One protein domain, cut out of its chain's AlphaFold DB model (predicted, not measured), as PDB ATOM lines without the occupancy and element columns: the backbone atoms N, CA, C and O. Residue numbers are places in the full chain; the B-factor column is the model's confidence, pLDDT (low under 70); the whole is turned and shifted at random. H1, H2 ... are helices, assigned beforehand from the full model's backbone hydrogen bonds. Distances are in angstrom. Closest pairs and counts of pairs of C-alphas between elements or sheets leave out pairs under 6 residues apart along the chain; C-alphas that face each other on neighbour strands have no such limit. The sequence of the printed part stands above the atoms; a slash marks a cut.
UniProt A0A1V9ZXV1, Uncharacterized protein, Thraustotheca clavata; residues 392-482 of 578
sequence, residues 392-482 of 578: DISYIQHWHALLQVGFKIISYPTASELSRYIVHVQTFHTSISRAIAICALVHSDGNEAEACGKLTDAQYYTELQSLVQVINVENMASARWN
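Overview. This is residues 392 to 482 of the 578 residues of an uncharacterized protein of Thraustotheca clavata (UniProt A0A1V9ZXV1). The longest helix, H1, runs along one side of a compact group of helices whose core is the short helix H3. H1, H2, H4, H5 and H6 surround H3 like a ring, each of them packing on it steeply or nearly at right angles. The printed part has 91 residues with six named helices, in the order H1 to H6 along the chain, and no named strand; the class is all helix. The whole is compact, with a radius of gyration of the C-alphas of 12.2 A, and the C-alphas span 32 by 29 by 18 A.

Along the chain. H1, residues 392 to 409, begins at C-alpha 392 at (-12.127, 31.746, 11.141) and is 25.5 A long from first to last C-alpha. H2, residues 415 to 428, is 20.7 A long, and H5, residues 458 to 470, is 19.1 A long. H3, residues 434 to 442, is 12.3 A long and begins at C-alpha 434 at (-11.576, 42.633, -9.214). H4, residues 448 to 455, is 10.5 A long. H6, residues 473 to 481, is 13.2 A long and ends at C-alpha 481 at (-10.726, 57.406, -3.115).

Arrangement. H1 touches H3 with residues 402 to 407 alone, about perpendicular at 74 degrees; their closest C-alphas, of Gly 406 and Val 442, are 5.3 A apart. H3 is the hub, touching five helices. H2 touches it with residues 422 to 426 alone, about perpendicular at 80 degrees, closest at the C-alphas of Ile 422 and Ala 437, 5.8 A. H4 touches H3 at the C-alphas of Ala 440 and Ala 451, 5.1 A. H5 touches H3 with residues 464 to 468 alone, closest at the C-alphas of Ile 436 and Leu 464, 6.0 A. H6 touches H3 at the C-alphas of Ala 435 and Val 473, 5.7 A. H2 and H4 touch at a steep tilt of 50 degrees, the same way, with the C-alphas of Val 425 and Cys 452 closest at 6.0 A. H1 and H6 only just touch, with 3 pairs of C-alphas within 8 A, the closest being those of Phe 407 and Ala 477, 7.7 A. The helix packing is mostly crossed. H1 and H4 are apart, as are H1 and H2, H2 and H5, and H4 and H6. In H1, H2, H3 and H4 every O i to N i+4 pair is within hydrogen-bond range; in H5 7 of 9 are, and in H6 3 of 5.

Size, cuts and confidence. The two C-alphas farthest apart, of Ala 458 and Asn 482, are 33.5 A apart. The printed part has no cut, and each of the five links is tight. The mean pLDDT of the printed part is 73.6; it is under 70 at residues 392 to 398, 401, 405 to 416, 446 and 478 to 482.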
ATOM      1  N   ASP A 392     -11.975  31.000  12.402       51.84
ATOM      2  CA  ASP A 392     -12.127  31.746  11.141       51.84
ATOM      3  C   ASP A 392     -12.171  33.276  11.345       51.84
ATOM      4  O   ASP A 392     -11.695  34.049  10.514       51.84
ATOM      5  N   ILE A 393     -12.650  33.722  12.512       51.62
ATOM      6  CA  ILE A 393     -12.788  35.134  12.900       51.62
ATOM      7  C   ILE A 393     -11.425  35.848  12.968       51.62
ATOM      8  O   ILE A 393     -11.292  36.976  12.496       51.62
ATOM      9  N   SER A 394     -10.387  35.183  13.491       57.22
ATOM     10  CA  SER A 394      -9.041  35.773  13.623       57.22
ATOM     11  C   SER A 394      -8.341  35.959  12.272       57.22
ATOM     12  O   SER A 394      -7.563  36.895  12.081       57.22
ATOM     13  N   TYR A 395      -8.662  35.092  11.310       62.66
ATOM     14  CA  TYR A 395      -8.116  35.138   9.961       62.66
ATOM     15  C   TYR A 395      -8.736  36.279   9.145       62.66
ATOM     16  O   TYR A 395      -8.027  37.043   8.491       62.66
ATOM     17  N   ILE A 396     -10.051  36.466   9.264       64.56
ATOM     18  CA  ILE A 396     -10.774  37.576   8.632       64.56
ATOM     19  C   ILE A 396     -10.302  38.927   9.191       64.56
ATOM     20  O   ILE A 396     -10.028  39.852   8.426       64.56
ATOM     21  N   GLN A 397     -10.127  39.038  10.514       65.50
ATOM     22  CA  GLN A 397      -9.592  40.250  11.153       65.50
ATOM     23  C   GLN A 397      -8.166  40.576  10.687       65.50
ATOM     24  O   GLN A 397      -7.850  41.741  10.433       65.50
ATOM     25  N   HIS A 398      -7.319  39.556  10.516       65.25
ATOM     26  CA  HIS A 398      -5.984  39.728   9.949       65.25
ATOM     27  C   HIS A 398      -6.041  40.309   8.530       65.25
ATOM     28  O   HIS A 398      -5.340  41.277   8.239       65.25
ATOM     29  N   TRP A 399      -6.915  39.782   7.669       74.50
ATOM     30  CA  TRP A 399      -7.093  40.306   6.314       74.50
ATOM     31  C   TRP A 399      -7.673  41.719   6.281       74.50
ATOM     32  O   TRP A 399      -7.241  42.522   5.459       74.50
ATOM     33  N   HIS A 400      -8.574  42.074   7.200       73.94
ATOM     34  CA  HIS A 400      -9.033  43.459   7.343       73.94
ATOM     35  C   HIS A 400      -7.886  44.412   7.689       73.94
ATOM     36  O   HIS A 400      -7.734  45.446   7.035       73.94
ATOM     37  N   ALA A 401      -7.051  44.057   8.669       66.50
ATOM     38  CA  ALA A 401      -5.887  44.856   9.040       66.50
ATOM     39  C   ALA A 401      -4.877  44.950   7.884       66.50
ATOM     40  O   ALA A 401      -4.374  46.032   7.583       66.50
ATOM     41  N   LEU A 402      -4.630  43.837   7.189       71.25
ATOM     42  CA  LEU A 402      -3.720  43.767   6.048       71.25
ATOM     43  C   LEU A 402      -4.219  44.612   4.867       71.25
ATOM     44  O   LEU A 402      -3.421  45.310   4.253       71.25
ATOM     45  N   LEU A 403      -5.525  44.633   4.588       76.25
ATOM     46  CA  LEU A 403      -6.116  45.501   3.566       76.25
ATOM     47  C   LEU A 403      -6.024  46.982   3.952       76.25
ATOM     48  O   LEU A 403      -5.597  47.795   3.137       76.25
ATOM     49  N   GLN A 404      -6.347  47.347   5.195       73.00
ATOM     50  CA  GLN A 404      -6.239  48.734   5.669       73.00
ATOM     51  C   GLN A 404      -4.799  49.258   5.621       73.00
ATOM     52  O   GLN A 404      -4.547  50.374   5.159       73.00
ATOM     53  N   VAL A 405      -3.847  48.455   6.099       65.50
ATOM     54  CA  VAL A 405      -2.420  48.790   6.090       65.50
ATOM     55  C   VAL A 405      -1.882  48.776   4.667       65.50
ATOM     56  O   VAL A 405      -1.191  49.705   4.273       65.50
ATOM     57  N   GLY A 406      -2.242  47.776   3.875       64.56
ATOM     58  CA  GLY A 406      -1.821  47.636   2.494       64.56
ATOM     59  C   GLY A 406      -2.297  48.776   1.606       64.56
ATOM     60  O   GLY A 406      -1.519  49.305   0.822       64.56
ATOM     61  N   PHE A 407      -3.523  49.268   1.798       69.50
ATOM     62  CA  PHE A 407      -3.933  50.509   1.156       69.50
ATOM     63  C   PHE A 407      -3.066  51.688   1.632       69.50
ATOM     64  O   PHE A 407      -2.599  52.455   0.802       69.50
ATOM     65  N   LYS A 408      -2.746  51.833   2.921       65.06
ATOM     66  CA  LYS A 408      -1.880  52.935   3.396       65.06
ATOM     67  C   LYS A 408      -0.429  52.858   2.891       65.06
ATOM     68  O   LYS A 408       0.134  53.894   2.555       65.06
ATOM     69  N   ILE A 409       0.167  51.665   2.856       57.16
ATOM     70  CA  ILE A 409       1.562  51.424   2.451       57.16
ATOM     71  C   ILE A 409       1.704  51.516   0.935       57.16
ATOM     72  O   ILE A 409       2.637  52.149   0.440       57.16
ATOM     73  N   ILE A 410       0.760  50.928   0.197       59.16
ATOM     74  CA  ILE A 410       0.725  51.032  -1.253       59.16
ATOM     75  C   ILE A 410       0.111  52.393  -1.595       59.16
ATOM     76  O   ILE A 410      -1.093  52.557  -1.835       59.16
ATOM     77  N   SER A 411       0.964  53.414  -1.554       51.44
ATOM     78  CA  SER A 411       0.690  54.728  -2.128       51.44
ATOM     79  C   SER A 411       0.590  54.588  -3.644       51.44
ATOM     80  O   SER A 411       1.523  54.925  -4.362       51.44
ATOM     81  N   TYR A 412      -0.541  54.085  -4.137       61.41
ATOM     82  CA  TYR A 412      -0.989  54.406  -5.486       61.41
ATOM     83  C   TYR A 412      -1.421  55.880  -5.453       61.41
ATOM     84  O   TYR A 412      -2.449  56.179  -4.835       61.41
ATOM     85  N   PRO A 413      -0.659  56.818  -6.045       53.94
ATOM     86  CA  PRO A 413      -0.977  58.246  -6.012       53.94
ATOM     87  C   PRO A 413      -2.344  58.573  -6.625       53.94
ATOM     88  O   PRO A 413      -2.935  59.590  -6.278       53.94
ATOM     89  N   THR A 414      -2.880  57.706  -7.495       63.72
ATOM     90  CA  THR A 414      -4.171  57.923  -8.162       63.72
ATOM     91  C   THR A 414      -4.977  56.622  -8.271       63.72
ATOM     92  O   THR A 414      -4.415  55.562  -8.542       63.72
ATOM     93  N   ALA A 415      -6.309  56.693  -8.144       65.88
ATOM     94  CA  ALA A 415      -7.217  55.546  -8.333       65.88
ATOM     95  C   ALA A 415      -7.076  54.877  -9.721       65.88
ATOM     96  O   ALA A 415      -7.308  53.677  -9.881       65.88
ATOM     97  N   SER A 416      -6.651  55.650 -10.726       68.12
ATOM     98  CA  SER A 416      -6.377  55.174 -12.082       68.12
ATOM     99  C   SER A 416      -5.187  54.215 -12.147       68.12
ATOM    100  O   SER A 416      -5.211  53.276 -12.940       68.12
ATOM    101  N   GLU A 417      -4.173  54.378 -11.300       70.38
ATOM    102  CA  GLU A 417      -3.016  53.486 -11.288       70.38
ATOM    103  C   GLU A 417      -3.388  52.127 -10.719       70.38
ATOM    104  O   GLU A 417      -3.173  51.127 -11.397       70.38
ATOM    105  N   LEU A 418      -4.068  52.079  -9.569       74.50
ATOM    106  CA  LEU A 418      -4.602  50.826  -9.027       74.50
ATOM    107  C   LEU A 418      -5.455  50.088 -10.070       74.50
ATOM    108  O   LEU A 418      -5.343  48.875 -10.220       74.50
ATOM    109  N   SER A 419      -6.275  50.813 -10.838       78.25
ATOM    110  CA  SER A 419      -7.070  50.195 -11.901       78.25
ATOM    111  C   SER A 419      -6.216  49.571 -13.013       78.25
ATOM    112  O   SER A 419      -6.575  48.503 -13.500       78.25
ATOM    113  N   ARG A 420      -5.064  50.164 -13.362       79.25
ATOM    114  CA  ARG A 420      -4.113  49.589 -14.332       79.25
ATOM    115  C   ARG A 420      -3.468  48.314 -13.794       79.25
ATOM    116  O   ARG A 420      -3.439  47.322 -14.514       79.25
ATOM    117  N   TYR A 421      -3.043  48.324 -12.529       79.19
ATOM    118  CA  TYR A 421      -2.467  47.156 -11.851       79.19
ATOM    119  C   TYR A 421      -3.466  45.988 -11.785       79.19
ATOM    120  O   TYR A 421      -3.123  44.842 -12.071       79.19
ATOM    121  N   ILE A 422      -4.735  46.275 -11.476       82.75
ATOM    122  CA  ILE A 422      -5.797  45.258 -11.467       82.75
ATOM    123  C   ILE A 422      -6.030  44.703 -12.875       82.75
ATOM    124  O   ILE A 422      -6.080  43.486 -13.041       82.75
ATOM    125  N   VAL A 423      -6.127  45.568 -13.891       83.62
ATOM    126  CA  VAL A 423      -6.295  45.128 -15.284       83.62
ATOM    127  C   VAL A 423      -5.124  44.245 -15.710       83.62
ATOM    128  O   VAL A 423      -5.354  43.205 -16.313       83.62
ATOM    129  N   HIS A 424      -3.889  44.583 -15.341       82.12
ATOM    130  CA  HIS A 424      -2.725  43.761 -15.657       82.12
ATOM    131  C   HIS A 424      -2.826  42.360 -15.030       82.12
ATOM    132  O   HIS A 424      -2.711  41.358 -15.736       82.12
ATOM    133  N   VAL A 425      -3.173  42.257 -13.745       82.44
ATOM    134  CA  VAL A 425      -3.400  40.952 -13.095       82.44
ATOM    135  C   VAL A 425      -4.537  40.170 -13.769       82.44
ATOM    136  O   VAL A 425      -4.412  38.965 -13.983       82.44
ATOM    137  N   GLN A 426      -5.613  40.847 -14.178       85.25
ATOM    138  CA  GLN A 426      -6.738  40.232 -14.892       85.25
ATOM    139  C   GLN A 426      -6.382  39.796 -16.320       85.25
ATOM    140  O   GLN A 426      -6.946  38.824 -16.814       85.25
ATOM    141  N   THR A 427      -5.431  40.458 -16.986       83.31
ATOM    142  CA  THR A 427      -4.942  39.995 -18.296       83.31
ATOM    143  C   THR A 427      -4.148  38.698 -18.189       83.31
ATOM    144  O   THR A 427      -4.241  37.858 -19.080       83.31
ATOM    145  N   PHE A 428      -3.413  38.499 -17.089       79.12
ATOM    146  CA  PHE A 428      -2.710  37.241 -16.821       79.12
ATOM    147  C   PHE A 428      -3.652  36.134 -16.346       79.12
ATOM    148  O   PHE A 428      -3.448  34.970 -16.687       79.12
ATOM    149  N   HIS A 429      -4.693  36.492 -15.594       80.19
ATOM    150  CA  HIS A 429      -5.682  35.562 -15.064       80.19
ATOM    151  C   HIS A 429      -7.103  36.042 -15.371       80.19
ATOM    152  O   HIS A 429      -7.735  36.751 -14.585       80.19
ATOM    153  N   THR A 430      -7.615  35.627 -16.528       74.94
ATOM    154  CA  THR A 430      -8.862  36.143 -17.122       74.94
ATOM    155  C   THR A 430     -10.138  35.784 -16.356       74.94
ATOM    156  O   THR A 430     -11.173  36.411 -16.563       74.94
ATOM    157  N   SER A 431     -10.083  34.805 -15.451       78.31
ATOM    158  CA  SER A 431     -11.220  34.327 -14.652       78.31
ATOM    159  C   SER A 431     -11.340  34.980 -13.267       78.31
ATOM    160  O   SER A 431     -12.167  34.560 -12.457       78.31
ATOM    161  N   ILE A 432     -10.512  35.985 -12.955       85.50
ATOM    162  CA  ILE A 432     -10.389  36.532 -11.599       85.50
ATOM    163  C   ILE A 432     -11.211  37.813 -11.408       85.50
ATOM    164  O   ILE A 432     -11.139  38.764 -12.193       85.50
ATOM    165  N   SER A 433     -11.974  37.860 -10.309       84.88
ATOM    166  CA  SER A 433     -12.745  39.042  -9.916       84.88
ATOM    167  C   SER A 433     -11.839  40.183  -9.441       84.88
ATOM    168  O   SER A 433     -10.738  39.975  -8.925       84.88
ATOM    169  N   ARG A 434     -12.322  41.421  -9.585       82.62
ATOM    170  CA  ARG A 434     -11.576  42.633  -9.214       82.62
ATOM    171  C   ARG A 434     -11.140  42.614  -7.744       82.62
ATOM    172  O   ARG A 434      -9.994  42.933  -7.445       82.62
ATOM    173  N   ALA A 435     -12.020  42.180  -6.844       83.19
ATOM    174  CA  ALA A 435     -11.730  42.036  -5.419       83.19
ATOM    175  C   ALA A 435     -10.592  41.038  -5.118       83.19
ATOM    176  O   ALA A 435      -9.717  41.342  -4.310       83.19
ATOM    177  N   ILE A 436     -10.543  39.892  -5.810       84.94
ATOM    178  CA  ILE A 436      -9.459  38.905  -5.640       84.94
ATOM    179  C   ILE A 436      -8.127  39.484  -6.133       84.94
ATOM    180  O   ILE A 436      -7.099  39.322  -5.471       84.94
ATOM    181  N   ALA A 437      -8.139  40.207  -7.258       84.31
ATOM    182  CA  ALA A 437      -6.950  40.889  -7.768       84.31
ATOM    183  C   ALA A 437      -6.430  41.942  -6.772       84.31
ATOM    184  O   ALA A 437      -5.225  42.016  -6.538       84.31
ATOM    185  N   ILE A 438      -7.325  42.698  -6.124       84.00
ATOM    186  CA  ILE A 438      -6.958  43.659  -5.074       84.00
ATOM    187  C   ILE A 438      -6.307  42.942  -3.885       84.00
ATOM    188  O   ILE A 438      -5.218  43.335  -3.476       84.00
ATOM    189  N   CYS A 439      -6.905  41.869  -3.360       82.56
ATOM    190  CA  CYS A 439      -6.309  41.109  -2.255       82.56
ATOM    191  C   CYS A 439      -4.923  40.551  -2.603       82.56
ATOM    192  O   CYS A 439      -4.006  40.622  -1.785       82.56
ATOM    193  N   ALA A 440      -4.744  40.034  -3.821       82.56
ATOM    194  CA  ALA A 440      -3.464  39.495  -4.270       82.56
ATOM    195  C   ALA A 440      -2.383  40.576  -4.432       82.56
ATOM    196  O   ALA A 440      -1.226  40.333  -4.078       82.56
ATOM    197  N   LEU A 441      -2.763  41.760  -4.923       80.50
ATOM    198  CA  LEU A 441      -1.880  42.923  -5.016       80.50
ATOM    199  C   LEU A 441      -1.484  43.418  -3.628       80.50
ATOM    200  O   LEU A 441      -0.305  43.657  -3.382       80.50
ATOM    201  N   VAL A 442      -2.443  43.507  -2.706       80.00
ATOM    202  CA  VAL A 442      -2.188  43.972  -1.343       80.00
ATOM    203  C   VAL A 442      -1.280  43.006  -0.580       80.00
ATOM    204  O   VAL A 442      -0.322  43.433   0.052       80.00
ATOM    205  N   HIS A 443      -1.514  41.701  -0.696       78.75
ATOM    206  CA  HIS A 443      -0.658  40.678  -0.090       78.75
ATOM    207  C   HIS A 443       0.728  40.553  -0.757       78.75
ATOM    208  O   HIS A 443       1.597  39.822  -0.280       78.75
ATOM    209  N   SER A 444       0.943  41.231  -1.885       75.25
ATOM    210  CA  SER A 444       2.229  41.281  -2.587       75.25
ATOM    211  C   SER A 444       2.823  42.691  -2.592       75.25
ATOM    212  O   SER A 444       3.631  42.998  -3.463       75.25
ATOM    213  N   ASP A 445       2.398  43.554  -1.663       71.69
ATOM    214  CA  ASP A 445       2.876  44.933  -1.500       71.69
ATOM    215  C   ASP A 445       2.836  45.769  -2.801       71.69
ATOM    216  O   ASP A 445       3.633  46.683  -3.006       71.69
ATOM    217  N   GLY A 446       1.903  45.458  -3.708       67.75
ATOM    218  CA  GLY A 446       1.741  46.120  -5.004       67.75
ATOM    219  C   GLY A 446       2.589  45.553  -6.151       67.75
ATOM    220  O   GLY A 446       2.540  46.093  -7.255       67.75
ATOM    221  N   ASN A 447       3.332  44.462  -5.940       73.75
ATOM    222  CA  ASN A 447       4.109  43.791  -6.984       73.75
ATOM    223  C   ASN A 447       3.234  42.865  -7.854       73.75
ATOM    224  O   ASN A 447       2.789  41.802  -7.415       73.75
ATOM    225  N   GLU A 448       3.038  43.238  -9.120       78.00
ATOM    226  CA  GLU A 448       2.205  42.508 -10.088       78.00
ATOM    227  C   GLU A 448       2.707  41.094 -10.385       78.00
ATOM    228  O   GLU A 448       1.921  40.151 -10.418       78.00
ATOM    229  N   ALA A 449       4.016  40.933 -10.599       71.50
ATOM    230  CA  ALA A 449       4.590  39.651 -11.001       71.50
ATOM    231  C   ALA A 449       4.453  38.608  -9.884       71.50
ATOM    232  O   ALA A 449       4.208  37.428 -10.140       71.50
ATOM    233  N   GLU A 450       4.574  39.055  -8.633       73.75
ATOM    234  CA  GLU A 450       4.375  38.211  -7.462       73.75
ATOM    235  C   GLU A 450       2.892  37.914  -7.219       73.75
ATOM    236  O   GLU A 450       2.551  36.765  -6.939       73.75
ATOM    237  N   ALA A 451       2.004  38.897  -7.405       77.44
ATOM    238  CA  ALA A 451       0.561  38.685  -7.321       77.44
ATOM    239  C   ALA A 451       0.087  37.655  -8.361       77.44
ATOM    240  O   ALA A 451      -0.569  36.674  -8.003       77.44
ATOM    241  N   CYS A 452       0.495  37.803  -9.624       78.69
ATOM    242  CA  CYS A 452       0.207  36.838 -10.685       78.69
ATOM    243  C   CYS A 452       0.804  35.457 -10.383       78.69
ATOM    244  O   CYS A 452       0.143  34.447 -10.617       78.69
ATOM    245  N   GLY A 453       2.026  35.403  -9.842       73.94
ATOM    246  CA  GLY A 453       2.702  34.157  -9.480       73.94
ATOM    247  C   GLY A 453       2.107  33.438  -8.265       73.94
ATOM    248  O   GLY A 453       2.221  32.222  -8.181       73.94
ATOM    249  N   LYS A 454       1.468  34.151  -7.330       76.38
ATOM    250  CA  LYS A 454       0.721  33.543  -6.214       76.38
ATOM    251  C   LYS A 454      -0.653  33.045  -6.666       76.38
ATOM    252  O   LYS A 454      -1.094  31.994  -6.219       76.38
ATOM    253  N   LEU A 455      -1.308  33.768  -7.576       79.31
ATOM    254  CA  LEU A 455      -2.632  33.420  -8.106       79.31
ATOM    255  C   LEU A 455      -2.648  32.168  -9.000       79.31
ATOM    256  O   LEU A 455      -3.716  31.611  -9.225       79.31
ATOM    257  N   THR A 456      -1.493  31.692  -9.482       81.06
ATOM    258  CA  THR A 456      -1.401  30.394 -10.176       81.06
ATOM    259  C   THR A 456      -1.603  29.198  -9.239       81.06
ATOM    260  O   THR A 456      -1.889  28.101  -9.719       81.06
ATOM    261  N   ASP A 457      -1.472  29.378  -7.919       77.06
ATOM    262  CA  ASP A 457      -1.759  28.330  -6.941       77.06
ATOM    263  C   ASP A 457      -3.271  28.224  -6.687       77.06
ATOM    264  O   ASP A 457      -3.911  29.140  -6.163       77.06
ATOM    265  N   ALA A 458      -3.839  27.064  -7.025       72.81
ATOM    266  CA  ALA A 458      -5.259  26.777  -6.864       72.81
ATOM    267  C   ALA A 458      -5.727  26.871  -5.402       72.81
ATOM    268  O   ALA A 458      -6.854  27.293  -5.157       72.81
ATOM    269  N   GLN A 459      -4.880  26.520  -4.425       73.38
ATOM    270  CA  GLN A 459      -5.258  26.595  -3.007       73.38
ATOM    271  C   GLN A 459      -5.374  28.048  -2.542       73.38
ATOM    272  O   GLN A 459      -6.360  28.420  -1.906       73.38
ATOM    273  N   TYR A 460      -4.409  28.880  -2.931       77.06
ATOM    274  CA  TYR A 460      -4.417  30.311  -2.640       77.06
ATOM    275  C   TYR A 460      -5.593  31.027  -3.315       77.06
ATOM    276  O   TYR A 460      -6.250  31.874  -2.710       77.06
ATOM    277  N   TYR A 461      -5.921  30.643  -4.551       79.19
ATOM    278  CA  TYR A 461      -7.098  31.160  -5.240       79.19
ATOM    279  C   TYR A 461      -8.402  30.820  -4.502       79.19
ATOM    280  O   TYR A 461      -9.217  31.712  -4.268       79.19
ATOM    281  N   THR A 462      -8.589  29.563  -4.074       75.19
ATOM    282  CA  THR A 462      -9.794  29.163  -3.319       75.19
ATOM    283  C   THR A 462      -9.922  29.885  -1.977       75.19
ATOM    284  O   THR A 462     -11.023  30.241  -1.562       75.19
ATOM    285  N   GLU A 463      -8.795  30.161  -1.324       78.38
ATOM    286  CA  GLU A 463      -8.737  30.914  -0.076       78.38
ATOM    287  C   GLU A 463      -9.171  32.371  -0.285       78.38
ATOM    288  O   GLU A 463     -10.086  32.843   0.392       78.38
ATOM    289  N   LEU A 464      -8.618  33.061  -1.288       80.25
ATOM    290  CA  LEU A 464      -9.045  34.419  -1.636       80.25
ATOM    291  C   LEU A 464     -10.509  34.484  -2.081       80.25
ATOM    292  O   LEU A 464     -11.211  35.436  -1.748       80.25
ATOM    293  N   GLN A 465     -10.993  33.467  -2.795       80.75
ATOM    294  CA  GLN A 465     -12.393  33.383  -3.196       80.75
ATOM    295  C   GLN A 465     -13.323  33.291  -1.979       80.75
ATOM    296  O   GLN A 465     -14.358  33.956  -1.961       80.75
ATOM    297  N   SER A 466     -12.944  32.529  -0.949       76.56
ATOM    298  CA  SER A 466     -13.695  32.464   0.311       76.56
ATOM    299  C   SER A 466     -13.630  33.774   1.107       76.56
ATOM    300  O   SER A 466     -14.636  34.215   1.655       76.56
ATOM    301  N   LEU A 467     -12.480  34.458   1.100       78.31
ATOM    302  CA  LEU A 467     -12.290  35.733   1.795       78.31
ATOM    303  C   LEU A 467     -13.119  36.864   1.188       78.31
ATOM    304  O   LEU A 467     -13.754  37.619   1.918       78.31
ATOM    305  N   VAL A 468     -13.150  36.967  -0.140       82.69
ATOM    306  CA  VAL A 468     -13.904  38.006  -0.859       82.69
ATOM    307  C   VAL A 468     -15.420  37.852  -0.687       82.69
ATOM    308  O   VAL A 468     -16.149  38.831  -0.808       82.69
ATOM    309  N   GLN A 469     -15.918  36.653  -0.364       76.56
ATOM    310  CA  GLN A 469     -17.334  36.458  -0.028       76.56
ATOM    311  C   GLN A 469     -17.706  37.041   1.341       76.56
ATOM    312  O   GLN A 469     -18.860  37.402   1.555       76.56
ATOM    313  N   VAL A 470     -16.741  37.129   2.261       73.50
ATOM    314  CA  VAL A 470     -16.956  37.600   3.636       73.50
ATOM    315  C   VAL A 470     -16.565  39.072   3.796       73.50
ATOM    316  O   VAL A 470     -17.222  39.812   4.524       73.50
ATOM    317  N   ILE A 471     -15.516  39.515   3.100       78.06
ATOM    318  CA  ILE A 471     -14.972  40.872   3.181       78.06
ATOM    319  C   ILE A 471     -15.375  41.663   1.939       78.06
ATOM    320  O   ILE A 471     -15.018  41.309   0.817       78.06
ATOM    321  N   ASN A 472     -16.034  42.807   2.137       79.25
ATOM    322  CA  ASN A 472     -16.348  43.714   1.037       79.25
ATOM    323  C   ASN A 472     -15.144  44.605   0.674       79.25
ATOM    324  O   ASN A 472     -15.038  45.768   1.071       79.25
ATOM    325  N   VAL A 473     -14.217  44.025  -0.086       79.19
ATOM    326  CA  VAL A 473     -12.952  44.653  -0.500       79.19
ATOM    327  C   VAL A 473     -13.177  45.865  -1.412       79.19
ATOM    328  O   VAL A 473     -12.419  46.832  -1.353       79.19
ATOM    329  N   GLU A 474     -14.224  45.850  -2.238       76.06
ATOM    330  CA  GLU A 474     -14.522  46.936  -3.182       76.06
ATOM    331  C   GLU A 474     -15.041  48.192  -2.471       76.06
ATOM    332  O   GLU A 474     -14.636  49.308  -2.814       76.06
ATOM    333  N   ASN A 475     -15.843  48.023  -1.416       76.19
ATOM    334  CA  ASN A 475     -16.253  49.127  -0.545       76.19
ATOM    335  C   ASN A 475     -15.059  49.712   0.221       76.19
ATOM    336  O   ASN A 475     -14.914  50.929   0.300       76.19
ATOM    337  N   MET A 476     -14.154  48.865   0.726       71.25
ATOM    338  CA  MET A 476     -12.939  49.332   1.410       71.25
ATOM    339  C   MET A 476     -11.995  50.095   0.474       71.25
ATOM    340  O   MET A 476     -11.400  51.094   0.874       71.25
ATOM    341  N   ALA A 477     -11.868  49.644  -0.776       71.50
ATOM    342  CA  ALA A 477     -11.099  50.348  -1.789       71.50
ATOM    343  C   ALA A 477     -11.756  51.699  -2.122       71.50
ATOM    344  O   ALA A 477     -11.113  52.738  -2.020       71.50
ATOM    345  N   SER A 478     -13.046  51.713  -2.461       69.25
ATOM    346  CA  SER A 478     -13.756  52.941  -2.852       69.25
ATOM    347  C   SER A 478     -13.827  53.994  -1.739       69.25
ATOM    348  O   SER A 478     -13.656  55.175  -2.038       69.25
ATOM    349  N   ALA A 479     -13.951  53.600  -0.467       65.88
ATOM    350  CA  ALA A 479     -13.927  54.519   0.676       65.88
ATOM    351  C   ALA A 479     -12.652  55.384   0.741       65.88
ATOM    352  O   ALA A 479     -12.713  56.542   1.144       65.88
ATOM    353  N   ARG A 480     -11.500  54.873   0.280       65.81
ATOM    354  CA  ARG A 480     -10.236  55.631   0.260       65.81
ATOM    355  C   ARG A 480     -10.200  56.727  -0.807       65.81
ATOM    356  O   ARG A 480      -9.567  57.756  -0.596       65.81
ATOM    357  N   TRP A 481     -10.803  56.487  -1.971       59.19
ATOM    358  CA  TRP A 481     -10.726  57.406  -3.115       59.19
ATOM    359  C   TRP A 481     -11.992  58.260  -3.301       59.19
ATOM    360  O   TRP A 481     -11.961  59.199  -4.091       59.19
ATOM    361  N   ASN A 482     -13.066  57.991  -2.547       54.47
ATOM    362  CA  ASN A 482     -14.313  58.770  -2.542       54.47
ATOM    363  C   ASN A 482     -14.360  59.891  -1.487       54.47
ATOM    364  O   ASN A 482     -15.376  60.580  -1.391       54.47
TER     365      ASN A 482